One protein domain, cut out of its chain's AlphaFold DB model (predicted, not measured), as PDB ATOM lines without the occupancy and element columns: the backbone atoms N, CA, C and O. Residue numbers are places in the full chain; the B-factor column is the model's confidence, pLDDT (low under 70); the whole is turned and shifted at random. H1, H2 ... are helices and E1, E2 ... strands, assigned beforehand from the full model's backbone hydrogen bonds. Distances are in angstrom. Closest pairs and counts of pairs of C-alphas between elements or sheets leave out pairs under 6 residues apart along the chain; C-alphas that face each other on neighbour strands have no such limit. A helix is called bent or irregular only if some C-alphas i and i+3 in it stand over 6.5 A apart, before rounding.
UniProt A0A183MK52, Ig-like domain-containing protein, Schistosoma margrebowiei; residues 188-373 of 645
ATOM      1  N   LYS A 188      38.339   0.084  -6.152       81.62
ATOM      2  CA  LYS A 188      38.093   1.399  -5.557       81.62
ATOM      3  C   LYS A 188      36.669   1.825  -5.906       81.62
ATOM      4  O   LYS A 188      36.356   1.986  -7.084       81.62
ATOM      5  N   LEU A 189      35.820   2.021  -4.902       81.75
ATOM      6  CA  LEU A 189      34.473   2.533  -5.130       81.75
ATOM      7  C   LEU A 189      34.543   4.055  -5.272       81.75
ATOM      8  O   LEU A 189      35.066   4.743  -4.395       81.75
ATOM      9  N   ASN A 190      34.035   4.581  -6.387       77.75
ATOM     10  CA  ASN A 190      33.897   6.019  -6.562       77.75
ATOM     11  C   ASN A 190      32.479   6.443  -6.174       77.75
ATOM     12  O   ASN A 190      31.516   6.038  -6.820       77.75
ATOM     13  N   VAL A 191      32.357   7.243  -5.116       77.19
ATOM     14  CA  VAL A 191      31.070   7.740  -4.621       77.19
ATOM     15  C   VAL A 191      31.056   9.264  -4.786       77.19
ATOM     16  O   VAL A 191      31.719   9.955  -4.009       77.19
ATOM     17  N   PRO A 192      30.286   9.824  -5.743       77.69
ATOM     18  CA  PRO A 192      30.273  11.265  -6.041       77.69
ATOM     19  C   PRO A 192      29.909  12.175  -4.856       77.69
ATOM     20  O   PRO A 192      30.166  13.379  -4.864       77.69
ATOM     21  N   PHE A 193      29.255  11.631  -3.830       79.25
ATOM     22  CA  PHE A 193      28.972  12.354  -2.590       79.25
ATOM     23  C   PHE A 193      30.239  12.625  -1.757       79.25
ATOM     24  O   PHE A 193      30.378  13.707  -1.192       79.25
ATOM     25  N   ILE A 194      31.199  11.692  -1.725       79.19
ATOM     26  CA  ILE A 194      32.425  11.797  -0.909       79.19
ATOM     27  C   ILE A 194      33.321  12.948  -1.379       79.19
ATOM     28  O   ILE A 194      34.059  13.536  -0.587       79.19
ATOM     29  N   GLU A 195      33.257  13.306  -2.660       75.38
ATOM     30  CA  GLU A 195      33.956  14.478  -3.194       75.38
ATOM     31  C   GLU A 195      33.369  15.794  -2.668       75.38
ATOM     32  O   GLU A 195      34.120  16.731  -2.411       75.38
ATOM     33  N   ARG A 196      32.049  15.840  -2.442       80.19
ATOM     34  CA  ARG A 196      31.305  17.028  -1.985       80.19
ATOM     35  C   ARG A 196      31.203  17.152  -0.461       80.19
ATOM     36  O   ARG A 196      30.815  18.198   0.049       80.19
ATOM     37  N   MET A 197      31.525  16.087   0.265       83.38
ATOM     38  CA  MET A 197      31.437  16.016   1.720       83.38
ATOM     39  C   MET A 197      32.504  16.884   2.407       83.38
ATOM     40  O   MET A 197      33.667  16.887   1.999       83.38
ATOM     41  N   ASN A 198      32.139  17.567   3.500       83.31
ATOM     42  CA  ASN A 198      33.114  18.263   4.344       83.31
ATOM     43  C   ASN A 198      33.985  17.245   5.099       83.31
ATOM     44  O   ASN A 198      33.482  16.438   5.881       83.31
ATOM     45  N   LYS A 199      35.297  17.293   4.857       86.31
ATOM     46  CA  LYS A 199      36.295  16.380   5.442       86.31
ATOM     47  C   LYS A 199      37.027  16.992   6.639       86.31
ATOM     48  O   LYS A 199      37.904  16.339   7.206       86.31
ATOM     49  N   SER A 200      36.692  18.229   7.017       84.69
ATOM     50  CA  SER A 200      37.234  18.877   8.207       84.69
ATOM     51  C   SER A 200      36.410  18.509   9.436       84.69
ATOM     52  O   SER A 200      35.192  18.685   9.451       84.69
ATOM     53  N   VAL A 201      37.073  17.999  10.469       83.38
ATOM     54  CA  VAL A 201      36.460  17.539  11.722       83.38
ATOM     55  C   VAL A 201      37.156  18.200  12.909       83.38
ATOM     56  O   VAL A 201      38.358  18.455  12.865       83.38
ATOM     57  N   THR A 202      36.423  18.500  13.981       72.38
ATOM     58  CA  THR A 202      36.997  19.093  15.207       72.38
ATOM     59  C   THR A 202      37.177  18.074  16.325       72.38
ATOM     60  O   THR A 202      37.987  18.283  17.223       72.38
ATOM     61  N   THR A 203      36.453  16.952  16.275       72.25
ATOM     62  CA  THR A 203      36.523  15.890  17.287       72.25
ATOM     63  C   THR A 203      36.613  14.506  16.652       72.25
ATOM     64  O   THR A 203      36.121  14.268  15.550       72.25
ATOM     65  N   TYR A 204      37.203  13.558  17.381       75.44
ATOM     66  CA  TYR A 204      37.249  12.154  16.965       75.44
ATOM     67  C   TYR A 204      35.844  11.541  16.816       75.44
ATOM     68  O   TYR A 204      35.599  10.773  15.892       75.44
ATOM     69  N   ASN A 205      34.887  11.934  17.664       81.31
ATOM     70  CA  ASN A 205      33.504  11.452  17.571       81.31
ATOM     71  C   ASN A 205      32.832  11.863  16.255       81.31
ATOM     72  O   ASN A 205      32.152  11.043  15.645       81.31
ATOM     73  N   GLN A 206      33.058  13.096  15.787       82.50
ATOM     74  CA  GLN A 206      32.583  13.521  14.467       82.50
ATOM     75  C   GLN A 206      33.203  12.674  13.355       82.50
ATOM     76  O   GLN A 206      32.495  12.239  12.455       82.50
ATOM     77  N   LEU A 207      34.505  12.383  13.438       84.00
ATOM     78  CA  LEU A 207      35.180  11.520  12.468       84.00
ATOM     79  C   LEU A 207      34.535  10.126  12.408       84.00
ATOM     80  O   LEU A 207      34.247   9.639  11.316       84.00
ATOM     81  N   ILE A 208      34.249   9.515  13.561       84.06
ATOM     82  CA  ILE A 208      33.577   8.206  13.640       84.06
ATOM     83  C   ILE A 208      32.155   8.256  13.070       84.06
ATOM     84  O   ILE A 208      31.755   7.345  12.348       84.06
ATOM     85  N   GLN A 209      31.395   9.322  13.333       87.19
ATOM     86  CA  GLN A 209      30.060   9.497  12.749       87.19
ATOM     87  C   GLN A 209      30.108   9.599  11.220       87.19
ATOM     88  O   GLN A 209      29.309   8.955  10.543       87.19
ATOM     89  N   LEU A 210      31.066  10.354  10.669       87.31
ATOM     90  CA  LEU A 210      31.243  10.447   9.218       87.31
ATOM     91  C   LEU A 210      31.612   9.087   8.617       87.31
ATOM     92  O   LEU A 210      31.057   8.714   7.588       87.31
ATOM     93  N   GLN A 211      32.501   8.330   9.266       88.75
ATOM     94  CA  GLN A 211      32.852   6.976   8.825       88.75
ATOM     95  C   GLN A 211      31.660   6.029   8.813       88.75
ATOM     96  O   GLN A 211      31.491   5.286   7.851       88.75
ATOM     97  N   LYS A 212      30.799   6.100   9.830       89.00
ATOM     98  CA  LYS A 212      29.572   5.304   9.874       89.00
ATOM     99  C   LYS A 212      28.639   5.623   8.700       89.00
ATOM    100  O   LYS A 212      28.094   4.711   8.094       89.00
ATOM    101  N   TYR A 213      28.510   6.898   8.328       88.44
ATOM    102  CA  TYR A 213      27.733   7.285   7.148       88.44
ATOM    103  C   TYR A 213      28.319   6.698   5.854       88.44
ATOM    104  O   TYR A 213      27.595   6.172   5.015       88.44
ATOM    105  N   ILE A 214      29.646   6.723   5.698       87.88
ATOM    106  CA  ILE A 214      30.317   6.120   4.535       87.88
ATOM    107  C   ILE A 214      30.142   4.601   4.516       87.88
ATOM    108  O   ILE A 214      29.944   4.021   3.451       87.88
ATOM    109  N   GLU A 215      30.195   3.953   5.678       89.50
ATOM    110  CA  GLU A 215      29.897   2.531   5.810       89.50
ATOM    111  C   GLU A 215      28.472   2.203   5.334       89.50
ATOM    112  O   GLU A 215      28.297   1.262   4.560       89.50
ATOM    113  N   GLU A 216      27.471   2.988   5.743       87.31
ATOM    114  CA  GLU A 216      26.075   2.838   5.306       87.31
ATOM    115  C   GLU A 216      25.935   3.005   3.782       87.31
ATOM    116  O   GLU A 216      25.303   2.172   3.129       87.31
ATOM    117  N   GLU A 217      26.601   4.003   3.192       85.06
ATOM    118  CA  GLU A 217      26.627   4.214   1.738       85.06
ATOM    119  C   GLU A 217      27.272   3.045   0.980       85.06
ATOM    120  O   GLU A 217      26.750   2.594  -0.043       85.06
ATOM    121  N   MET A 218      28.390   2.513   1.486       83.81
ATOM    122  CA  MET A 218      29.073   1.363   0.884       83.81
ATOM    123  C   MET A 218      28.242   0.078   0.958       83.81
ATOM    124  O   MET A 218      28.403  -0.796   0.103       83.81
ATOM    125  N   ASN A 219      27.385  -0.040   1.975       82.56
ATOM    126  CA  ASN A 219      26.534  -1.201   2.231       82.56
ATOM    127  C   ASN A 219      25.156  -1.112   1.549       82.56
ATOM    128  O   ASN A 219      24.313  -1.981   1.782       82.56
ATOM    129  N   ARG A 220      24.904  -0.097   0.709       81.62
ATOM    130  CA  ARG A 220      23.644   0.001  -0.039       81.62
ATOM    131  C   ARG A 220      23.429  -1.230  -0.936       81.62
ATOM    132  O   ARG A 220      24.377  -1.688  -1.580       81.62
ATOM    133  N   PRO A 221      22.180  -1.724  -1.039       68.31
ATOM    134  CA  PRO A 221      21.858  -2.953  -1.763       68.31
ATOM    135  C   PRO A 221      22.243  -2.884  -3.245       68.31
ATOM    136  O   PRO A 221      22.705  -3.872  -3.802       68.31
ATOM    137  N   GLU A 222      22.181  -1.699  -3.862       72.06
ATOM    138  CA  GLU A 222      22.652  -1.442  -5.234       72.06
ATOM    139  C   GLU A 222      24.068  -1.987  -5.505       72.06
ATOM    140  O   GLU A 222      24.350  -2.436  -6.615       72.06
ATOM    141  N   TYR A 223      24.944  -2.005  -4.493       68.00
ATOM    142  CA  TYR A 223      26.324  -2.479  -4.619       68.00
ATOM    143  C   TYR A 223      26.527  -3.937  -4.195       68.00
ATOM    144  O   TYR A 223      27.548  -4.532  -4.560       68.00
ATOM    145  N   PHE A 224      25.622  -4.510  -3.393       76.56
ATOM    146  CA  PHE A 224      25.717  -5.892  -2.922       76.56
ATOM    147  C   PHE A 224      24.428  -6.400  -2.270       76.56
ATOM    148  O   PHE A 224      23.848  -5.733  -1.419       76.56
ATOM    149  N   HIS A 225      24.051  -7.635  -2.602       81.19
ATOM    150  CA  HIS A 225      22.926  -8.335  -1.991       81.19
ATOM    151  C   HIS A 225      23.412  -9.620  -1.332       81.19
ATOM    152  O   HIS A 225      24.171 -10.383  -1.933       81.19
ATOM    153  N   ASP A 226      22.935  -9.869  -0.115       86.62
ATOM    154  CA  ASP A 226      23.198 -11.121   0.579       86.62
ATOM    155  C   ASP A 226      22.591 -12.303  -0.186       86.62
ATOM    156  O   ASP A 226      21.469 -12.236  -0.692       86.62
ATOM    157  N   GLN A 227      23.330 -13.408  -0.236       88.44
ATOM    158  CA  GLN A 227      22.923 -14.624  -0.934       88.44
ATOM    159  C   GLN A 227      22.921 -15.791   0.046       88.44
ATOM    160  O   GLN A 227      23.926 -16.049   0.709       88.44
ATOM    161  N   THR A 228      21.808 -16.514   0.131       86.81
ATOM    162  CA  THR A 228      21.652 -17.628   1.075       86.81
ATOM    163  C   THR A 228      21.628 -18.960   0.333       86.81
ATOM    164  O   THR A 228      20.860 -19.149  -0.605       86.81
ATOM    165  N   PHE A 229      22.442 -19.900   0.804       83.56
ATOM    166  CA  PHE A 229      22.621 -21.244   0.269       83.56
ATOM    167  C   PHE A 229      22.505 -22.254   1.416       83.56
ATOM    168  O   PHE A 229      23.499 -22.716   1.978       83.56
ATOM    169  N   SER A 230      21.265 -22.582   1.790       82.50
ATOM    170  CA  SER A 230      20.965 -23.432   2.949       82.50
ATOM    171  C   SER A 230      21.609 -22.903   4.246       82.50
ATOM    172  O   SER A 230      21.137 -21.899   4.772       82.50
ATOM    173  N   LEU A 231      22.672 -23.543   4.755       84.12
ATOM    174  CA  LEU A 231      23.400 -23.137   5.967       84.12
ATOM    175  C   LEU A 231      24.399 -22.001   5.761       84.12
ATOM    176  O   LEU A 231      24.864 -21.414   6.737       84.12
ATOM    177  N   LEU A 232      24.776 -21.733   4.516       88.25
ATOM    178  CA  LEU A 232      25.797 -20.754   4.182       88.25
ATOM    179  C   LEU A 232      25.107 -19.481   3.710       88.25
ATOM    180  O   LEU A 232      24.231 -19.538   2.850       88.25
ATOM    181  N   ARG A 233      25.521 -18.323   4.214       90.88
ATOM    182  CA  ARG A 233      25.067 -17.033   3.682       90.88
ATOM    183  C   ARG A 233      26.263 -16.187   3.306       90.88
ATOM    184  O   ARG A 233      27.081 -15.860   4.157       90.88
ATOM    185  N   ILE A 234      26.371 -15.824   2.038       91.12
ATOM    186  CA  ILE A 234      27.337 -14.826   1.598       91.12
ATOM    187  C   ILE A 234      26.777 -13.452   1.974       91.12
ATOM    188  O   ILE A 234      25.655 -13.107   1.608       91.12
ATOM    189  N   THR A 235      27.561 -12.688   2.724       92.31
ATOM    190  CA  THR A 235      27.256 -11.333   3.177       92.31
ATOM    191  C   THR A 235      28.497 -10.443   3.059       92.31
ATOM    192  O   THR A 235      29.576 -10.918   2.696       92.31
ATOM    193  N   SER A 236      28.390  -9.154   3.375       90.81
ATOM    194  CA  SER A 236      29.551  -8.266   3.477       90.81
ATOM    195  C   SER A 236      29.757  -7.723   4.886       90.81
ATOM    196  O   SER A 236      28.805  -7.482   5.629       90.81
ATOM    197  N   LYS A 237      31.022  -7.516   5.256       92.31
ATOM    198  CA  LYS A 237      31.437  -6.840   6.487       92.31
ATOM    199  C   LYS A 237      32.288  -5.636   6.152       92.31
ATOM    200  O   LYS A 237      33.110  -5.690   5.236       92.31
ATOM    201  N   SER A 238      32.103  -4.585   6.935       89.88
ATOM    202  CA  SER A 238      32.805  -3.330   6.752       89.88
ATOM    203  C   SER A 238      33.706  -3.040   7.942       89.88
ATOM    204  O   SER A 238      33.402  -3.412   9.075       89.88
ATOM    205  N   PHE A 239      34.867  -2.457   7.668       89.06
ATOM    206  CA  PHE A 239      35.844  -2.072   8.684       89.06
ATOM    207  C   PHE A 239      36.796  -1.006   8.146       89.06
ATOM    208  O   PHE A 239      37.005  -0.893   6.937       89.06
ATOM    209  N   HIS A 240      37.422  -0.271   9.061       87.06
ATOM    210  CA  HIS A 240      38.408   0.760   8.756       87.06
ATOM    211  C   HIS A 240      39.684   0.603   9.577       87.06
ATOM    212  O   HIS A 240      39.702  -0.025  10.634       87.06
ATOM    213  N   ASN A 241      40.744   1.265   9.124       81.81
ATOM    214  CA  ASN A 241      42.053   1.290   9.777       81.81
ATOM    215  C   ASN A 241      42.209   2.356  10.885       81.81
ATOM    216  O   ASN A 241      43.330   2.583  11.337       81.81
ATOM    217  N   LEU A 242      41.134   3.019  11.330       74.12
ATOM    218  CA  LEU A 242      41.208   3.971  12.445       74.12
ATOM    219  C   LEU A 242      41.550   3.278  13.768       74.12
ATOM    220  O   LEU A 242      40.951   2.270  14.137       74.12
ATOM    221  N   THR A 243      42.480   3.873  14.511       63.47
ATOM    222  CA  THR A 243      42.918   3.431  15.845       63.47
ATOM    223  C   THR A 243      42.690   4.527  16.889       63.47
ATOM    224  O   THR A 243      42.574   5.700  16.560       63.47
ATOM    225  N   HIS A 244      42.631   4.185  18.177       51.25
ATOM    226  CA  HIS A 244      42.217   5.130  19.226       51.25
ATOM    227  C   HIS A 244      43.276   6.199  19.617       51.25
ATOM    228  O   HIS A 244      43.152   6.835  20.663       51.25
ATOM    229  N   TYR A 245      44.314   6.453  18.814       46.75
ATOM    230  CA  TYR A 245      45.458   7.282  19.228       46.75
ATOM    231  C   TYR A 245      45.711   8.488  18.319       46.75
ATOM    232  O   TYR A 245      45.745   8.344  17.104       46.75
ATOM    233  N   LYS A 246      45.906   9.656  18.967       51.88
ATOM    234  CA  LYS A 246      46.392  10.962  18.463       51.88
ATOM    235  C   LYS A 246      46.477  11.073  16.939       51.88
ATOM    236  O   LYS A 246      47.558  11.128  16.360       51.88
ATOM    237  N   TYR A 247      45.326  11.188  16.296       56.69
ATOM    238  CA  TYR A 247      45.299  11.774  14.975       56.69
ATOM    239  C   TYR A 247      45.158  13.275  15.138       56.69
ATOM    240  O   TYR A 247      44.211  13.723  15.767       56.69
ATOM    241  N   CYS A 248      46.092  14.053  14.619       65.50
ATOM    242  CA  CYS A 248      45.931  15.490  14.476       65.50
ATOM    243  C   CYS A 248      46.494  15.868  13.096       65.50
ATOM    244  O   CYS A 248      47.447  15.244  12.625       65.50
ATOM    245  N   GLY A 249      45.843  16.792  12.386       72.31
ATOM    246  CA  GLY A 249      46.160  17.084  10.986       72.31
ATOM    247  C   GLY A 249      45.489  16.119   9.999       72.31
ATOM    248  O   GLY A 249      44.332  15.734  10.183       72.31
ATOM    249  N   HIS A 250      46.185  15.769   8.914       81.81
ATOM    250  CA  HIS A 250      45.628  14.944   7.841       81.81
ATOM    251  C   HIS A 250      45.627  13.450   8.191       81.81
ATOM    252  O   HIS A 250      46.670  12.857   8.454       81.81
ATOM    253  N   ILE A 251      44.449  12.830   8.149       82.94
ATOM    254  CA  ILE A 251      44.228  11.429   8.519       82.94
ATOM    255  C   ILE A 251      43.771  10.667   7.287       82.94
ATOM    256  O   ILE A 251      42.714  10.964   6.735       82.94
ATOM    257  N   HIS A 252      44.538   9.660   6.882       86.31
ATOM    258  CA  HIS A 252      44.167   8.771   5.789       86.31
ATOM    259  C   HIS A 252      43.417   7.561   6.335       86.31
ATOM    260  O   HIS A 252      44.012   6.656   6.923       86.31
ATOM    261  N   VAL A 253      42.107   7.546   6.119       87.75
ATOM    262  CA  VAL A 253      41.246   6.433   6.507       87.75
ATOM    263  C   VAL A 253      40.909   5.614   5.277       87.75
ATOM    264  O   VAL A 253      40.463   6.150   4.264       87.75
ATOM    265  N   GLN A 254      41.119   4.309   5.372       88.31
ATOM    266  CA  GLN A 254      40.675   3.353   4.376       88.31
ATOM    267  C   GLN A 254      39.480   2.584   4.937       88.31
ATOM    268  O   GLN A 254      39.644   1.773   5.849       88.31
ATOM    269  N   GLN A 255      38.297   2.860   4.391       89.81
ATOM    270  CA  GLN A 255      37.070   2.125   4.675       89.81
ATOM    271  C   GLN A 255      36.952   0.976   3.675       89.81
ATOM    272  O   GLN A 255      37.046   1.180   2.462       89.81
ATOM    273  N   ASN A 256      36.728  -0.229   4.182       88.56
ATOM    274  CA  ASN A 256      36.651  -1.446   3.389       88.56
ATOM    275  C   ASN A 256      35.269  -2.068   3.528       88.56
ATOM    276  O   ASN A 256      34.717  -2.071   4.626       88.56
ATOM    277  N   ARG A 257      34.762  -2.651   2.439       89.75
ATOM    278  CA  ARG A 257      33.625  -3.573   2.428       89.75
ATOM    279  C   ARG A 257      34.076  -4.877   1.790       89.75
ATOM    280  O   ARG A 257      34.436  -4.925   0.613       89.75
ATOM    281  N   VAL A 258      34.064  -5.935   2.582       89.38
ATOM    282  CA  VAL A 258      34.670  -7.221   2.245       89.38
ATOM    283  C   VAL A 258      33.615  -8.314   2.289       89.38
ATOM    284  O   VAL A 258      32.758  -8.319   3.170       89.38
ATOM    285  N   CYS A 259      33.678  -9.245   1.343       91.19
ATOM    286  CA  CYS A 259      32.812 -10.414   1.295       91.19
ATOM    287  C   CYS A 259      33.194 -11.436   2.369       91.19
ATOM    288  O   CYS A 259      34.355 -11.842   2.487       91.19
ATOM    289  N   TYR A 260      32.188 -11.907   3.099       93.88
ATOM    290  CA  TYR A 260      32.293 -12.985   4.071       93.88
ATOM    291  C   TYR A 260      31.187 -14.017   3.859       93.88
ATOM    292  O   TYR A 260      30.065 -13.689   3.493       93.88
ATOM    293  N   ILE A 261      31.483 -15.271   4.169       93.50
ATOM    294  CA  ILE A 261      30.497 -16.334   4.309       93.50
ATOM    295  C   ILE A 261      30.191 -16.493   5.787       93.50
ATOM    296  O   ILE A 261      31.066 -16.793   6.596       93.50
ATOM    297  N   GLN A 262      28.932 -16.291   6.127       93.62
ATOM    298  CA  GLN A 262      28.357 -16.592   7.417       93.62
ATOM    299  C   GLN A 262      28.052 -18.091   7.498       93.62
ATOM    300  O   GLN A 262      27.328 -18.625   6.652       93.62
ATOM    301  N   ILE A 263      28.580 -18.743   8.534       92.31
ATOM    302  CA  ILE A 263      28.261 -20.127   8.900       92.31
ATOM    303  C   ILE A 263      27.782 -20.182  10.355       92.31
ATOM    304  O   ILE A 263      28.255 -19.388  11.179       92.31
ATOM    305  N   PRO A 264      26.846 -21.076  10.712       90.44
ATOM    306  CA  PRO A 264      26.458 -21.252  12.105       90.44
ATOM    307  C   PRO A 264      27.613 -21.866  12.912       90.44
ATOM    308  O   PRO A 264      28.400 -22.644  12.386       90.44
ATOM    309  N   ARG A 265      27.725 -21.524  14.201       88.25
ATOM    310  CA  ARG A 265      28.733 -22.116  15.106       88.25
ATOM    311  C   ARG A 265      28.354 -23.519  15.588       88.25
ATOM    312  O   ARG A 265      29.217 -24.265  16.028       88.25
ATOM    313  N   LYS A 266      27.069 -23.870  15.530       84.50
ATOM    314  CA  LYS A 266      26.551 -25.204  15.851       84.50
ATOM    315  C   LYS A 266      25.691 -25.683  14.692       84.50
ATOM    316  O   LYS A 266      24.877 -24.913  14.178       84.50
ATOM    317  N   LEU A 267      25.865 -26.938  14.289       82.19
ATOM    318  CA  LEU A 267      25.087 -27.520  13.202       82.19
ATOM    319  C   LEU A 267      23.607 -27.637  13.631       82.19
ATOM    320  O   LEU A 267      23.336 -28.185  14.700       82.19
ATOM    321  N   PRO A 268      22.637 -27.130  12.848       77.50
ATOM    322  CA  PRO A 268      21.221 -27.250  13.198       77.50
ATOM    323  C   PRO A 268      20.702 -28.697  13.152       77.50
ATOM    324  O   PRO A 268      20.923 -29.415  12.175       77.50
ATOM    325  N   ILE A 269      19.917 -29.081  14.166       66.19
ATOM    326  CA  ILE A 269      19.407 -30.450  14.407       66.19
ATOM    327  C   ILE A 269      18.658 -31.038  13.193       66.19
ATOM    328  O   ILE A 269      18.796 -32.215  12.877       66.19
ATOM    329  N   HIS A 270      17.881 -30.227  12.466       64.31
ATOM    330  CA  HIS A 270      17.085 -30.697  11.319       64.31
ATOM    331  C   HIS A 270      17.918 -31.131  10.105       64.31
ATOM    332  O   HIS A 270      17.429 -31.879   9.261       64.31
ATOM    333  N   ILE A 271      19.160 -30.659   9.998       62.94
ATOM    334  CA  ILE A 271      20.059 -31.000   8.891       62.94
ATOM    335  C   ILE A 271      20.895 -32.229   9.235       62.94
ATOM    336  O   ILE A 271      21.205 -33.016   8.343       62.94
ATOM    337  N   ASP A 272      21.187 -32.431  10.517       56.88
ATOM    338  CA  ASP A 272      21.914 -33.600  11.009       56.88
ATOM    339  C   ASP A 272      21.233 -34.912  10.566       56.88
ATOM    340  O   ASP A 272      21.863 -35.792   9.980       56.88
ATOM    341  N   ASN A 273      19.899 -34.962  10.654       55.09
ATOM    342  CA  ASN A 273      19.105 -36.174  10.421       55.09
ATOM    343  C   ASN A 273      18.683 -36.441   8.959       55.09
ATOM    344  O   ASN A 273      17.933 -37.384   8.710       55.09
ATOM    345  N   SER A 274      19.104 -35.624   7.987       56.03
ATOM    346  CA  SER A 274      18.642 -35.751   6.597       56.03
ATOM    347  C   SER A 274      19.698 -36.350   5.657       56.03
ATOM    348  O   SER A 274      20.866 -35.970   5.706       56.03
ATOM    349  N   ASN A 275      19.260 -37.266   4.780       55.19
ATOM    350  CA  ASN A 275      20.096 -38.105   3.901       55.19
ATOM    351  C   ASN A 275      20.023 -37.723   2.403       55.19
ATOM    352  O   ASN A 275      20.283 -38.555   1.533       55.19
ATOM    353  N   ASN A 276      19.631 -36.491   2.066       64.62
ATOM    354  CA  ASN A 276      19.597 -36.030   0.671       64.62
ATOM    355  C   ASN A 276      21.016 -35.676   0.168       64.62
ATOM    356  O   ASN A 276      21.793 -35.082   0.910       64.62
ATOM    357  N   ASN A 277      21.349 -35.959  -1.097       61.25
ATOM    358  CA  ASN A 277      22.680 -35.693  -1.672       61.25
ATOM    359  C   ASN A 277      23.110 -34.218  -1.542       61.25
ATOM    360  O   ASN A 277      24.253 -33.942  -1.191       61.25
ATOM    361  N   ASN A 278      22.184 -33.267  -1.721       67.12
ATOM    362  CA  ASN A 278      22.476 -31.839  -1.530       67.12
ATOM    363  C   ASN A 278      22.843 -31.505  -0.072       67.12
ATOM    364  O   ASN A 278      23.587 -30.564   0.185       67.12
ATOM    365  N   ILE A 279      22.331 -32.274   0.893       76.25
ATOM    366  CA  ILE A 279      22.596 -32.086   2.323       76.25
ATOM    367  C   ILE A 279      23.967 -32.650   2.701       76.25
ATOM    368  O   ILE A 279      24.661 -32.040   3.509       76.25
ATOM    369  N   GLU A 280      24.408 -33.735   2.063       78.19
ATOM    370  CA  GLU A 280      25.762 -34.273   2.242       78.19
ATOM    371  C   GLU A 280      26.851 -33.307   1.752       78.19
ATOM    372  O   GLU A 280      27.897 -33.188   2.394       78.19
ATOM    373  N   GLU A 281      26.606 -32.572   0.660       84.56
ATOM    374  CA  GLU A 281      27.508 -31.505   0.192       84.56
ATOM    375  C   GLU A 281      27.584 -30.351   1.194       84.56
ATOM    376  O   GLU A 281      28.670 -29.877   1.530       84.56
ATOM    377  N   ILE A 282      26.434 -29.921   1.716       84.00
ATOM    378  CA  ILE A 282      26.359 -28.853   2.719       84.00
ATOM    379  C   ILE A 282      27.069 -29.271   4.012       84.00
ATOM    380  O   ILE A 282      27.825 -28.474   4.569       84.00
ATOM    381  N   LYS A 283      26.872 -30.515   4.471       84.44
ATOM    382  CA  LYS A 283      27.567 -31.083   5.636       84.44
ATOM    383  C   LYS A 283      29.080 -31.092   5.421       84.44
ATOM    384  O   LYS A 283      29.808 -30.630   6.294       84.44
ATOM    385  N   LEU A 284      29.553 -31.540   4.254       88.38
ATOM    386  CA  LEU A 284      30.979 -31.523   3.912       88.38
ATOM    387  C   LEU A 284      31.559 -30.106   3.990       88.38
ATOM    388  O   LEU A 284      32.571 -29.890   4.660       88.38
ATOM    389  N   ILE A 285      30.912 -29.135   3.336       89.62
ATOM    390  CA  ILE A 285      31.362 -27.738   3.358       89.62
ATOM    391  C   ILE A 285      31.377 -27.215   4.798       89.62
ATOM    392  O   ILE A 285      32.366 -26.615   5.215       89.62
ATOM    393  N   TYR A 286      30.323 -27.478   5.572       89.75
ATOM    394  CA  TYR A 286      30.243 -27.072   6.972       89.75
ATOM    395  C   TYR A 286      31.399 -27.636   7.802       89.75
ATOM    396  O   TYR A 286      32.089 -26.860   8.452       89.75
ATOM    397  N   PHE A 287      31.655 -28.949   7.760       87.62
ATOM    398  CA  PHE A 287      32.708 -29.571   8.570       87.62
ATOM    399  C   PHE A 287      34.101 -29.070   8.199       87.62
ATOM    400  O   PHE A 287      34.911 -28.806   9.085       87.62
ATOM    401  N   ILE A 288      34.368 -28.868   6.905       91.75
ATOM    402  CA  ILE A 288      35.620 -28.262   6.446       91.75
ATOM    403  C   ILE A 288      35.757 -26.852   7.027       91.75
ATOM    404  O   ILE A 288      36.745 -26.537   7.686       91.75
ATOM    405  N   LEU A 289      34.764 -25.990   6.813       91.75
ATOM    406  CA  LEU A 289      34.840 -24.600   7.257       91.75
ATOM    407  C   LEU A 289      34.895 -24.475   8.782       91.75
ATOM    408  O   LEU A 289      35.662 -23.668   9.302       91.75
ATOM    409  N   PHE A 290      34.129 -25.294   9.495       87.00
ATOM    410  CA  PHE A 290      34.132 -25.333  10.947       87.00
ATOM    411  C   PHE A 290      35.500 -25.775  11.475       87.00
ATOM    412  O   PHE A 290      36.112 -25.024  12.225       87.00
ATOM    413  N   ASN A 291      36.048 -26.906  11.016       85.38
ATOM    414  CA  ASN A 291      37.351 -27.397  11.482       85.38
ATOM    415  C   ASN A 291      38.492 -26.401  11.227       85.38
ATOM    416  O   ASN A 291      39.411 -26.313  12.036       85.38
ATOM    417  N   GLY A 292      38.444 -25.640  10.128       87.75
ATOM    418  CA  GLY A 292      39.492 -24.663   9.815       87.75
ATOM    419  C   GLY A 292      39.432 -23.354  10.575       87.75
ATOM    420  O   GLY A 292      40.440 -22.655  10.640       87.75
ATOM    421  N   PHE A 293      38.278 -23.012  11.142       91.19
ATOM    422  CA  PHE A 293      38.082 -21.727  11.808       91.19
ATOM    423  C   PHE A 293      37.556 -21.855  13.245       91.19
ATOM    424  O   PHE A 293      37.334 -20.836  13.902       91.19
ATOM    425  N   TYR A 294      37.391 -23.079  13.752       84.62
ATOM    426  CA  TYR A 294      36.886 -23.369  15.095       84.62
ATOM    427  C   TYR A 294      37.680 -22.645  16.186       84.62
ATOM    428  O   TYR A 294      37.085 -22.023  17.065       84.62
ATOM    429  N   GLU A 295      39.014 -22.649  16.086       82.38
ATOM    430  CA  GLU A 295      39.923 -22.010  17.050       82.38
ATOM    431  C   GLU A 295      39.616 -20.525  17.285       82.38
ATOM    432  O   GLU A 295      39.741 -20.042  18.408       82.38
ATOM    433  N   PHE A 296      39.110 -19.809  16.276       86.00
ATOM    434  CA  PHE A 296      38.787 -18.386  16.404       86.00
ATOM    435  C   PHE A 296      37.505 -18.096  17.194       86.00
ATOM    436  O   PHE A 296      37.189 -16.927  17.420       86.00
ATOM    437  N   GLY A 297      36.731 -19.118  17.563       80.69
ATOM    438  CA  GLY A 297      35.422 -18.960  18.194       80.69
ATOM    439  C   GLY A 297      35.200 -19.781  19.457       80.69
ATOM    440  O   GLY A 297      34.084 -19.744  19.967       80.69
ATOM    441  N   GLN A 298      36.208 -20.494  19.968       77.25
ATOM    442  CA  GLN A 298      36.063 -21.416  21.111       77.25
ATOM    443  C   GLN A 298      35.584 -20.724  22.395       77.25
ATOM    444  O   GLN A 298      34.885 -21.306  23.213       77.25
ATOM    445  N   PHE A 299      35.903 -19.440  22.555       73.50
ATOM    446  CA  PHE A 299      35.584 -18.676  23.759       73.50
ATOM    447  C   PHE A 299      34.091 -18.398  23.982       73.50
ATOM    448  O   PHE A 299      33.721 -17.945  25.055       73.50
ATOM    449  N   TYR A 300      33.230 -18.656  22.997       74.38
ATOM    450  CA  TYR A 300      31.775 -18.553  23.162       74.38
ATOM    451  C   TYR A 300      31.115 -19.875  23.584       74.38
ATOM    452  O   TYR A 300      29.896 -19.902  23.758       74.38
ATOM    453  N   ASP A 301      31.869 -20.971  23.692       69.50
ATOM    454  CA  ASP A 301      31.318 -22.274  24.087       69.50
ATOM    455  C   ASP A 301      31.216 -22.445  25.615       69.50
ATOM    456  O   ASP A 301      30.499 -23.329  26.071       69.50
ATOM    457  N   ASP A 302      31.851 -21.555  26.386       62.38
ATOM    458  CA  ASP A 302      32.004 -21.613  27.851       62.38
ATOM    459  C   ASP A 302      31.466 -20.339  28.571       62.38
ATOM    460  O   ASP A 302      31.783 -20.077  29.732       62.38
ATOM    461  N   ASP A 303      30.648 -19.528  27.885       56.25
ATOM    462  CA  ASP A 303      30.226 -18.160  28.273       56.25
ATOM    463  C   ASP A 303      29.318 -18.069  29.530       56.25
ATOM    464  O   ASP A 303      28.960 -16.965  29.943       56.25
ATOM    465  N   ASP A 304      28.935 -19.200  30.133       56.00
ATOM    466  CA  ASP A 304      27.992 -19.260  31.264       56.00
ATOM    467  C   ASP A 304      28.670 -19.156  32.648       56.00
ATOM    468  O   ASP A 304      27.979 -19.016  33.656       56.00
ATOM    469  N   ASN A 305      30.010 -19.159  32.723       54.06
ATOM    470  CA  ASN A 305      30.761 -19.013  33.982       54.06
ATOM    471  C   ASN A 305      31.442 -17.636  34.101       54.06
ATOM    472  O   ASN A 305      32.450 -17.351  33.447       54.06
ATOM    473  N   THR A 306      30.929 -16.788  34.997       52.44
ATOM    474  CA  THR A 306      31.405 -15.410  35.235       52.44
ATOM    475  C   THR A 306      32.855 -15.323  35.724       52.44
ATOM    476  O   THR A 306      33.522 -14.322  35.456       52.44
ATOM    477  N   ASP A 307      33.380 -16.381  36.343       54.16
ATOM    478  CA  ASP A 307      34.739 -16.417  36.907       54.16
ATOM    479  C   ASP A 307      35.854 -16.514  35.842       54.16
ATOM    480  O   ASP A 307      37.026 -16.291  36.142       54.16
ATOM    481  N   GLN A 308      35.514 -16.783  34.572       55.00
ATOM    482  CA  GLN A 308      36.481 -16.949  33.470       55.00
ATOM    483  C   GLN A 308      36.507 -15.784  32.463       55.00
ATOM    484  O   GLN A 308      37.220 -15.839  31.457       55.00
ATOM    485  N   LEU A 309      35.785 -14.689  32.731       57.84
ATOM    486  CA  LEU A 309      35.616 -13.573  31.789       57.84
ATOM    487  C   LEU A 309      36.950 -12.959  31.313       57.84
ATOM    488  O   LEU A 309      37.081 -12.567  30.150       57.84
ATOM    489  N   ASN A 310      37.957 -12.883  32.189       58.91
ATOM    490  CA  ASN A 310      39.271 -12.331  31.842       58.91
ATOM    491  C   ASN A 310      40.085 -13.267  30.935       58.91
ATOM    492  O   ASN A 310      40.730 -12.791  30.001       58.91
ATOM    493  N   PHE A 311      40.002 -14.583  31.148       64.88
ATOM    494  CA  PHE A 311      40.636 -15.576  30.280       64.88
ATOM    495  C   PHE A 311      40.032 -15.532  28.871       64.88
ATOM    496  O   PHE A 311      40.760 -15.399  27.885       64.88
ATOM    497  N   TRP A 312      38.701 -15.508  28.762       65.62
ATOM    498  CA  TRP A 312      38.029 -15.462  27.462       65.62
ATOM    499  C   TRP A 312      38.280 -14.169  26.690       65.62
ATOM    500  O   TRP A 312      38.434 -14.199  25.468       65.62
ATOM    501  N   ARG A 313      38.434 -13.034  27.385       68.75
ATOM    502  CA  ARG A 313      38.898 -11.782  26.765       68.75
ATOM    503  C   ARG A 313      40.297 -11.918  26.159       68.75
ATOM    504  O   ARG A 313      40.517 -11.419  25.055       68.75
ATOM    505  N   LEU A 314      41.224 -12.599  26.839       64.88
ATOM    506  CA  LEU A 314      42.578 -12.844  26.329       64.88
ATOM    507  C   LEU A 314      42.566 -13.782  25.118       64.88
ATOM    508  O   LEU A 314      43.182 -13.462  24.101       64.88
ATOM    509  N   VAL A 315      41.822 -14.889  25.185       69.56
ATOM    510  CA  VAL A 315      41.683 -15.847  24.071       69.56
ATOM    511  C   VAL A 315      41.048 -15.179  22.852       69.56
ATOM    512  O   VAL A 315      41.555 -15.311  21.733       69.56
ATOM    513  N   LYS A 316      39.993 -14.382  23.061       79.88
ATOM    514  CA  LYS A 316      39.383 -13.569  22.005       79.88
ATOM    515  C   LYS A 316      40.405 -12.627  21.379       79.88
ATOM    516  O   LYS A 316      40.523 -12.582  20.155       79.88
ATOM    517  N   LYS A 317      41.181 -11.905  22.194       76.56
ATOM    518  CA  LYS A 317      42.174 -10.963  21.669       76.56
ATOM    519  C   LYS A 317      43.300 -11.661  20.906       76.56
ATOM    520  O   LYS A 317      43.737 -11.165  19.870       76.56
ATOM    521  N   SER A 318      43.737 -12.820  21.391       75.69
ATOM    522  CA  SER A 318      44.703 -13.681  20.705       75.69
ATOM    523  C   SER A 318      44.179 -14.125  19.334       75.69
ATOM    524  O   SER A 318      44.875 -13.981  18.331       75.69
ATOM    525  N   SER A 319      42.912 -14.545  19.271       81.69
ATOM    526  CA  SER A 319      42.238 -14.949  18.029       81.69
ATOM    527  C   SER A 319      42.152 -13.803  17.014       81.69
ATOM    528  O   SER A 319      42.452 -13.995  15.837       81.69
ATOM    529  N   GLU A 320      41.800 -12.591  17.462       84.50
ATOM    530  CA  GLU A 320      41.796 -11.382  16.620       84.50
ATOM    531  C   GLU A 320      43.190 -11.076  16.051       84.50
ATOM    532  O   GLU A 320      43.334 -10.764  14.863       84.50
ATOM    533  N   ASN A 321      44.229 -11.185  16.883       79.75
ATOM    534  CA  ASN A 321      45.610 -10.950  16.468       79.75
ATOM    535  C   ASN A 321      46.076 -12.009  15.458       79.75
ATOM    536  O   ASN A 321      46.676 -11.650  14.445       79.75
ATOM    537  N   LEU A 322      45.771 -13.288  15.696       82.44
ATOM    538  CA  LEU A 322      46.102 -14.384  14.784       82.44
ATOM    539  C   LEU A 322      45.407 -14.212  13.426       82.44
ATOM    540  O   LEU A 322      46.059 -14.315  12.389       82.44
ATOM    541  N   ALA A 323      44.114 -13.875  13.413       88.75
ATOM    542  CA  ALA A 323      43.388 -13.582  12.176       88.75
ATOM    543  C   ALA A 323      44.044 -12.431  11.394       88.75
ATOM    544  O   ALA A 323      44.295 -12.544  10.191       88.75
ATOM    545  N   THR A 324      44.426 -11.362  12.104       85.12
ATOM    546  CA  THR A 324      45.130 -10.213  11.518       85.12
ATOM    547  C   THR A 324      46.482 -10.628  10.925       85.12
ATOM    548  O   THR A 324      46.831 -10.205   9.823       85.12
ATOM    549  N   GLN A 325      47.236 -11.499  11.608       84.19
ATOM    550  CA  GLN A 325      48.504 -12.045  11.105       84.19
ATOM    551  C   GLN A 325      48.319 -12.900   9.846       84.19
ATOM    552  O   GLN A 325      49.140 -12.818   8.928       84.19
ATOM    553  N   LEU A 326      47.234 -13.675   9.784       85.75
ATOM    554  CA  LEU A 326      46.838 -14.476   8.622       85.75
ATOM    555  C   LEU A 326      46.268 -13.632   7.470       85.75
ATOM    556  O   LEU A 326      46.059 -14.155   6.376       85.75
ATOM    557  N   GLY A 327      46.070 -12.326   7.682       84.44
ATOM    558  CA  GLY A 327      45.702 -11.367   6.642       84.44
ATOM    559  C   GLY A 327      44.203 -11.113   6.504       84.44
ATOM    560  O   GLY A 327      43.776 -10.689   5.430       84.44
ATOM    561  N   PHE A 328      43.403 -11.357   7.551       88.56
ATOM    562  CA  PHE A 328      41.971 -11.053   7.549       88.56
ATOM    563  C   PHE A 328      41.463 -10.468   8.876       88.56
ATOM    564  O   PHE A 328      42.112 -10.569   9.911       88.56
ATOM    565  N   GLN A 329      40.281  -9.845   8.844       90.25
ATOM    566  CA  GLN A 329      39.622  -9.310  10.038       90.25
ATOM    567  C   GLN A 329      38.674 -10.374  10.596       90.25
ATOM    568  O   GLN A 329      37.855 -10.926   9.853       90.25
ATOM    569  N   LEU A 330      38.769 -10.663  11.892       91.25
ATOM    570  CA  LEU A 330      37.897 -11.640  12.533       91.25
ATOM    571  C   LEU A 330      36.521 -11.029  12.836       91.25
ATOM    572  O   LEU A 330      36.423 -10.031  13.548       91.25
ATOM    573  N   PHE A 331      35.459 -11.667  12.342       92.12
ATOM    574  CA  PHE A 331      34.079 -11.355  12.708       92.12
ATOM    575  C   PHE A 331      33.382 -12.629  13.183       92.12
ATOM    576  O   PHE A 331      33.395 -13.648  12.495       92.12
ATOM    577  N   LEU A 332      32.743 -12.562  14.348       90.56
ATOM    578  CA  LEU A 332      31.888 -13.620  14.879       90.56
ATOM    579  C   LEU A 332      30.945 -13.074  15.957       90.56
ATOM    580  O   LEU A 332      31.163 -11.992  16.504       90.56
ATOM    581  N   ASN A 333      29.899 -13.831  16.263       88.38
ATOM    582  CA  ASN A 333      29.032 -13.637  17.423       88.38
ATOM    583  C   ASN A 333      28.688 -15.010  18.037       88.38
ATOM    584  O   ASN A 333      29.202 -16.035  17.591       88.38
ATOM    585  N   LYS A 334      27.805 -15.054  19.045       84.38
ATOM    586  CA  LYS A 334      27.426 -16.315  19.711       84.38
ATOM    587  C   LYS A 334      26.891 -17.381  18.746       84.38
ATOM    588  O   LYS A 334      27.097 -18.568  18.980       84.38
ATOM    589  N   THR A 335      26.228 -16.972  17.665       88.31
ATOM    590  CA  THR A 335      25.505 -17.866  16.749       88.31
ATOM    591  C   THR A 335      26.256 -18.175  15.458       88.31
ATOM    592  O   THR A 335      26.119 -19.277  14.930       88.31
ATOM    593  N   TYR A 336      27.064 -17.245  14.959       91.38
ATOM    594  CA  TYR A 336      27.661 -17.292  13.632       91.38
ATOM    595  C   TYR A 336      29.137 -16.908  13.641       91.38
ATOM    596  O   TYR A 336      29.572 -15.985  14.332       91.38
ATOM    597  N   LEU A 337      29.881 -17.589  12.780       92.62
ATOM    598  CA  LEU A 337      31.253 -17.291  12.409       92.62
ATOM    599  C   LEU A 337      31.264 -16.778  10.964       92.62
ATOM    600  O   LEU A 337      30.507 -17.266  10.124       92.62
ATOM    601  N   TYR A 338      32.112 -15.794  10.673       94.06
ATOM    602  CA  TYR A 338      32.233 -15.220   9.337       94.06
ATOM    603  C   TYR A 338      33.616 -15.524   8.761       94.06
ATOM    604  O   TYR A 338      34.638 -15.113   9.311       94.06
ATOM    605  N   ILE A 339      33.638 -16.200   7.616       93.88
ATOM    606  CA  ILE A 339      34.852 -16.635   6.918       93.88
ATOM    607  C   ILE A 339      35.053 -15.776   5.664       93.88
ATOM    608  O   ILE A 339      34.108 -15.640   4.890       93.88
ATOM    609  N   PRO A 340      36.242 -15.204   5.409       92.94
ATOM    610  CA  PRO A 340      36.462 -14.381   4.221       92.94
ATOM    611  C   PRO A 340      36.206 -15.155   2.924       92.94
ATOM    612  O   PRO A 340      36.730 -16.256   2.739       92.94
ATOM    613  N   CYS A 341      35.477 -14.560   1.977       91.38
ATOM    614  CA  CYS A 341      35.195 -15.186   0.676       91.38
ATOM    615  C   CYS A 341      36.464 -15.475  -0.141       91.38
ATOM    616  O   CYS A 341      36.459 -16.320  -1.031       91.38
ATOM    617  N   GLN A 342      37.567 -14.791   0.180       89.31
ATOM    618  CA  GLN A 342      38.884 -14.959  -0.433       89.31
ATOM    619  C   GLN A 342      39.675 -16.166   0.088       89.31
ATOM    620  O   GLN A 342      40.846 -16.332  -0.273       89.31
ATOM    621  N   TYR A 343      39.073 -17.005   0.931       92.06
ATOM    622  CA  TYR A 343      39.681 -18.258   1.351       92.06
ATOM    623  C   TYR A 343      39.900 -19.176   0.140       92.06
ATOM    624  O   TYR A 343      38.964 -19.583  -0.550       92.06
ATOM    625  N   ASN A 344      41.167 -19.485  -0.151       88.69
ATOM    626  CA  ASN A 344      41.553 -20.096  -1.424       88.69
ATOM    627  C   ASN A 344      40.987 -21.518  -1.608       88.69
ATOM    628  O   ASN A 344      40.828 -21.975  -2.743       88.69
ATOM    629  N   PHE A 345      40.632 -22.200  -0.513       91.75
ATOM    630  CA  PHE A 345      40.066 -23.545  -0.563       91.75
ATOM    631  C   PHE A 345      38.661 -23.585  -1.197       91.75
ATOM    632  O   PHE A 345      38.275 -24.618  -1.742       91.75
ATOM    633  N   PHE A 346      37.920 -22.468  -1.255       90.25
ATOM    634  CA  PHE A 346      36.601 -22.450  -1.909       90.25
ATOM    635  C   PHE A 346      36.623 -22.938  -3.366       90.25
ATOM    636  O   PHE A 346      35.632 -23.494  -3.823       90.25
ATOM    637  N   LYS A 347      37.757 -22.820  -4.075       87.50
ATOM    638  CA  LYS A 347      37.932 -23.338  -5.449       87.50
ATOM    639  C   LYS A 347      37.741 -24.850  -5.579       87.50
ATOM    640  O   LYS A 347      37.446 -25.335  -6.665       87.50
ATOM    641  N   GLN A 348      37.998 -25.586  -4.500       90.19
ATOM    642  CA  GLN A 348      38.035 -27.049  -4.493       90.19
ATOM    643  C   GLN A 348      36.927 -27.670  -3.638       90.19
ATOM    644  O   GLN A 348      36.882 -28.891  -3.484       90.19
ATOM    645  N   LEU A 349      36.025 -26.836  -3.115       90.06
ATOM    646  CA  LEU A 349      34.792 -27.280  -2.484       90.06
ATOM    647  C   LEU A 349      33.692 -27.504  -3.531       90.06
ATOM    648  O   LEU A 349      33.738 -26.903  -4.609       90.06
ATOM    649  N   PRO A 350      32.692 -28.350  -3.231       86.00
ATOM    650  CA  PRO A 350      31.498 -28.461  -4.056       86.00
ATOM    651  C   PRO A 350      30.836 -27.092  -4.249       86.00
ATOM    652  O   PRO A 350      30.635 -26.333  -3.299       86.00
ATOM    653  N   ASN A 351      30.503 -26.765  -5.495       77.31
ATOM    654  CA  ASN A 351      29.822 -25.523  -5.838       77.31
ATOM    655  C   ASN A 351      28.319 -25.810  -5.910       77.31
ATOM    656  O   ASN A 351      27.853 -26.340  -6.920       77.31
ATOM    657  N   LEU A 352      27.588 -25.491  -4.835       75.94
ATOM    658  CA  LEU A 352      26.153 -25.769  -4.674       75.94
ATOM    659  C   LEU A 352      25.374 -25.340  -5.933       75.94
ATOM    660  O   LEU A 352      25.225 -24.146  -6.212       75.94
ATOM    661  N   ASN A 353      24.929 -26.314  -6.735       71.00
ATOM    662  CA  ASN A 353      24.272 -26.109  -8.037       71.00
ATOM    663  C   ASN A 353      24.984 -25.103  -8.974       71.00
ATOM    664  O   ASN A 353      24.332 -24.404  -9.744       71.00
ATOM    665  N   LYS A 354      26.320 -25.003  -8.912       76.62
ATOM    666  CA  LYS A 354      27.162 -24.024  -9.638       76.62
ATOM    667  C   LYS A 354      26.953 -22.545  -9.259       76.62
ATOM    668  O   LYS A 354      27.589 -21.677  -9.860       76.62
ATOM    669  N   THR A 355      26.108 -22.253  -8.271       77.56
ATOM    670  CA  THR A 355      25.723 -20.884  -7.870       77.56
ATOM    671  C   THR A 355      26.563 -20.313  -6.726       77.56
ATOM    672  O   THR A 355      26.738 -19.100  -6.638       77.56
ATOM    673  N   PHE A 356      27.136 -21.167  -5.879       83.25
ATOM    674  CA  PHE A 356      27.955 -20.760  -4.742       83.25
ATOM    675  C   PHE A 356      29.389 -20.412  -5.176       83.25
ATOM    676  O   PHE A 356      30.283 -21.259  -5.203       83.25
ATOM    677  N   GLN A 357      29.616 -19.144  -5.532       82.50
ATOM    678  CA  GLN A 357      30.896 -18.653  -6.066       82.50
ATOM    679  C   GLN A 357      31.459 -17.470  -5.257       82.50
ATOM    680  O   GLN A 357      31.601 -16.364  -5.782       82.50
ATOM    681  N   PRO A 358      31.826 -17.678  -3.980       85.38
ATOM    682  CA  PRO A 358      32.261 -16.591  -3.100       85.38
ATOM    683  C   PRO A 358      33.512 -15.854  -3.603       85.38
ATOM    684  O   PRO A 358      33.635 -14.647  -3.426       85.38
ATOM    685  N   LEU A 359      34.419 -16.551  -4.293       83.81
ATOM    686  CA  LEU A 359      35.656 -15.966  -4.824       83.81
ATOM    687  C   LEU A 359      35.436 -14.942  -5.947       83.81
ATOM    688  O   LEU A 359      36.333 -14.141  -6.201       83.81
ATOM    689  N   ASN A 360      34.270 -14.960  -6.599       82.62
ATOM    690  CA  ASN A 360      33.940 -14.040  -7.691       82.62
ATOM    691  C   ASN A 360      33.363 -12.709  -7.186       82.62
ATOM    692  O   ASN A 360      33.138 -11.793  -7.975       82.62
ATOM    693  N   ILE A 361      33.126 -12.583  -5.878       82.94
ATOM    694  CA  ILE A 361      32.580 -11.368  -5.280       82.94
ATOM    695  C   ILE A 361      33.714 -10.375  -5.027       82.94
ATOM    696  O   ILE A 361      34.651 -10.640  -4.269       82.94
ATOM    697  N   LEU A 362      33.601  -9.208  -5.660       78.94
ATOM    698  CA  LEU A 362      34.561  -8.120  -5.530       78.94
ATOM    699  C   LEU A 362      34.450  -7.459  -4.154       78.94
ATOM    700  O   LEU A 362      33.374  -7.054  -3.716       78.94
ATOM    701  N   ASN A 363      35.597  -7.297  -3.502       86.50
ATOM    702  CA  ASN A 363      35.714  -6.438  -2.332       86.50
ATOM    703  C   ASN A 363      35.878  -4.986  -2.781       86.50
ATOM    704  O   ASN A 363      36.539  -4.711  -3.788       86.50
ATOM    705  N   LEU A 364      35.323  -4.065  -2.003       86.94
ATOM    706  CA  LEU A 364      35.386  -2.636  -2.275       86.94
ATOM    707  C   LEU A 364      36.169  -1.912  -1.189       86.94
ATOM    708  O   LEU A 364      36.125  -2.282  -0.017       86.94
ATOM    709  N   TYR A 365      36.830  -0.828  -1.576       88.62
ATOM    710  CA  TYR A 365      37.446   0.087  -0.627       88.62
ATOM    711  C   TYR A 365      37.289   1.534  -1.071       88.62
ATOM    712  O   TYR A 365      37.176   1.839  -2.263       88.62
ATOM    713  N   ILE A 366      37.315   2.427  -0.091       88.81
ATOM    714  CA  ILE A 366      37.362   3.869  -0.283       88.81
ATOM    715  C   ILE A 366      38.446   4.424   0.635       88.81
ATOM    716  O   ILE A 366      38.494   4.117   1.824       88.81
ATOM    717  N   THR A 367      39.311   5.267   0.081       88.69
ATOM    718  CA  THR A 367      40.302   6.018   0.855       88.69
ATOM    719  C   THR A 367      39.851   7.462   0.977       88.69
ATOM    720  O   THR A 367      39.548   8.108  -0.028       88.69
ATOM    721  N   ILE A 368      39.821   7.974   2.202       88.31
ATOM    722  CA  ILE A 368      39.359   9.323   2.517       88.31
ATOM    723  C   ILE A 368      40.400   9.996   3.397       88.31
ATOM    724  O   ILE A 368      40.852   9.433   4.392       88.31
ATOM    725  N   THR A 369      40.765  11.220   3.029       88.69
ATOM    726  CA  THR A 369      41.648  12.064   3.829       88.69
ATOM    727  C   THR A 369      40.810  13.066   4.611       88.69
ATOM    728  O   THR A 369      40.207  13.956   4.012       88.69
ATOM    729  N   TYR A 370      40.774  12.920   5.934       86.75
ATOM    730  CA  TYR A 370      40.170  13.895   6.846       86.75
ATOM    731  C   TYR A 370      41.202  14.912   7.299       86.75
ATOM    732  O   TYR A 370      42.391  14.609   7.350       86.75
ATOM    733  N   HIS A 371      40.744  16.100   7.670       84.69
ATOM    734  CA  HIS A 371      41.547  17.098   8.361       84.69
ATOM    735  C   HIS A 371      40.980  17.273   9.773       84.69
ATOM    736  O   HIS A 371      39.927  17.889   9.944       84.69
ATOM    737  N   LEU A 372      41.634  16.691  10.784       80.69
ATOM    738  CA  LEU A 372      41.239  16.892  12.177       80.69
ATOM    739  C   LEU A 372      41.944  18.124  12.730       80.69
ATOM    740  O   LEU A 372      43.174  18.150  12.823       80.69
ATOM    741  N   HIS A 373      41.156  19.127  13.116       72.06
ATOM    742  CA  HIS A 373      41.676  20.326  13.753       72.06
ATOM    743  C   HIS A 373      42.402  19.953  15.043       72.06
ATOM    744  O   HIS A 373      41.809  19.441  15.994       72.06
TER     745      HIS A 373
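This is residues 188 to 373 of the 645 residues of the protein "Ig-like domain-containing protein" of Schistosoma margrebowiei (UniProt A0A183MK52). A long, strongly twisted sheet is built along the bent strand E3, with H2 over one face near one end and H4 crossing the opposite face near the other end. H5 lies off the sheet and packs on residues 295 to 299 of H4; past its kink near residue 294, H4 leads away from the sheet to the link of residues 301 to 305, from which H5 folds back toward the sheet. The printed part has 186 residues with six named helices and five named strands, in the order H1 H2 E1 E2 E3 H3 H4 H5 E4 H6 E5, of the mixed class, helices and strands. The sheet is branched and antiparallel in each neighbour pair. The whole is flat, spanning 62 by 46 by 25 A, and only just loose, close to compact, with a radius of gyration of the C-alphas of 19.4 A.

H1, residues 192 to 196, begins at C-alpha (30.273, 11.265, -6.041), and H2 spans residues 204 to 218 over 21.0 A. E1, residues 227 to 229, E2, residues 232 to 240, and E3, residues 249 to 264 and 43.1 A long, form a meander, each strand the antiparallel neighbour of the one before. H3, residues 269 to 272, precedes H4, residues 277 to 300, 31.5 A, and H5, residues 306 to 326, 30.8 A. E4, residues 336 to 340, H6, residues 344 to 348, and E5, residues 364 to 372, follow; E5 ends at C-alpha (41.239, 16.892, 12.177).

E3 bends by 60 degrees at residue 261, with E2 on one side and E4 and E5 on the other side. N 235 and O 260 of E2 and E3 are 2.8 A apart, N 261 and O 339 of E3 and E4 2.7 A, N 251 and O 370 of E3 and E5 2.8 A, and N 229 and O 232 of E1 and E2 2.7 A, each within hydrogen-bond range. H2 is on the sheet at a height of 7.2 A; its closest C-alphas to E3 are those of Met 218 and Arg 257, 6.9 A apart. H4 is on the opposite face at a height of 8.6 A and runs across the strands, at 84 degrees to E4 on the local plane. H4, with a kink of 78 degrees near residue 294, touches H5 at a steep tilt of 66 degrees, opposite ways, with Phe 296 and Ser 319 the closest C-alphas at 5.1 A. H3 is close to H4 but not clearly touching, the C-alphas of Ile 271 and Ile 279 being 7.1 A apart. H1 and H6 are not on the sheet, H1 only just, with 4 pairs of C-alphas within 10 A. Both H4 and H5 are irregular: C-alphas 296 and 299 are 8.0 A apart, and C-alphas 307 and 310 7.9 A. Every O i to N i+4 pair is within hydrogen-bond range in H2, against 15 of 20 in H4, 15 of 17 in H5, and 0 of 1 in H1 and in H6, whose O i to N i+3 pairs are within range in 1 of 2 and 2 of 2; H3 is too short for such a pair.

The C-alphas of Asn 275 and His 373, the two farthest apart, are 63.1 A apart. The printed part has no cut, and the link from H6 to E5, 15 residues, is long. Mean pLDDT of the printed part is 80.6, with low confidence at residues 221, 223, 243 to 248, 269 to 278 and 301 to 315.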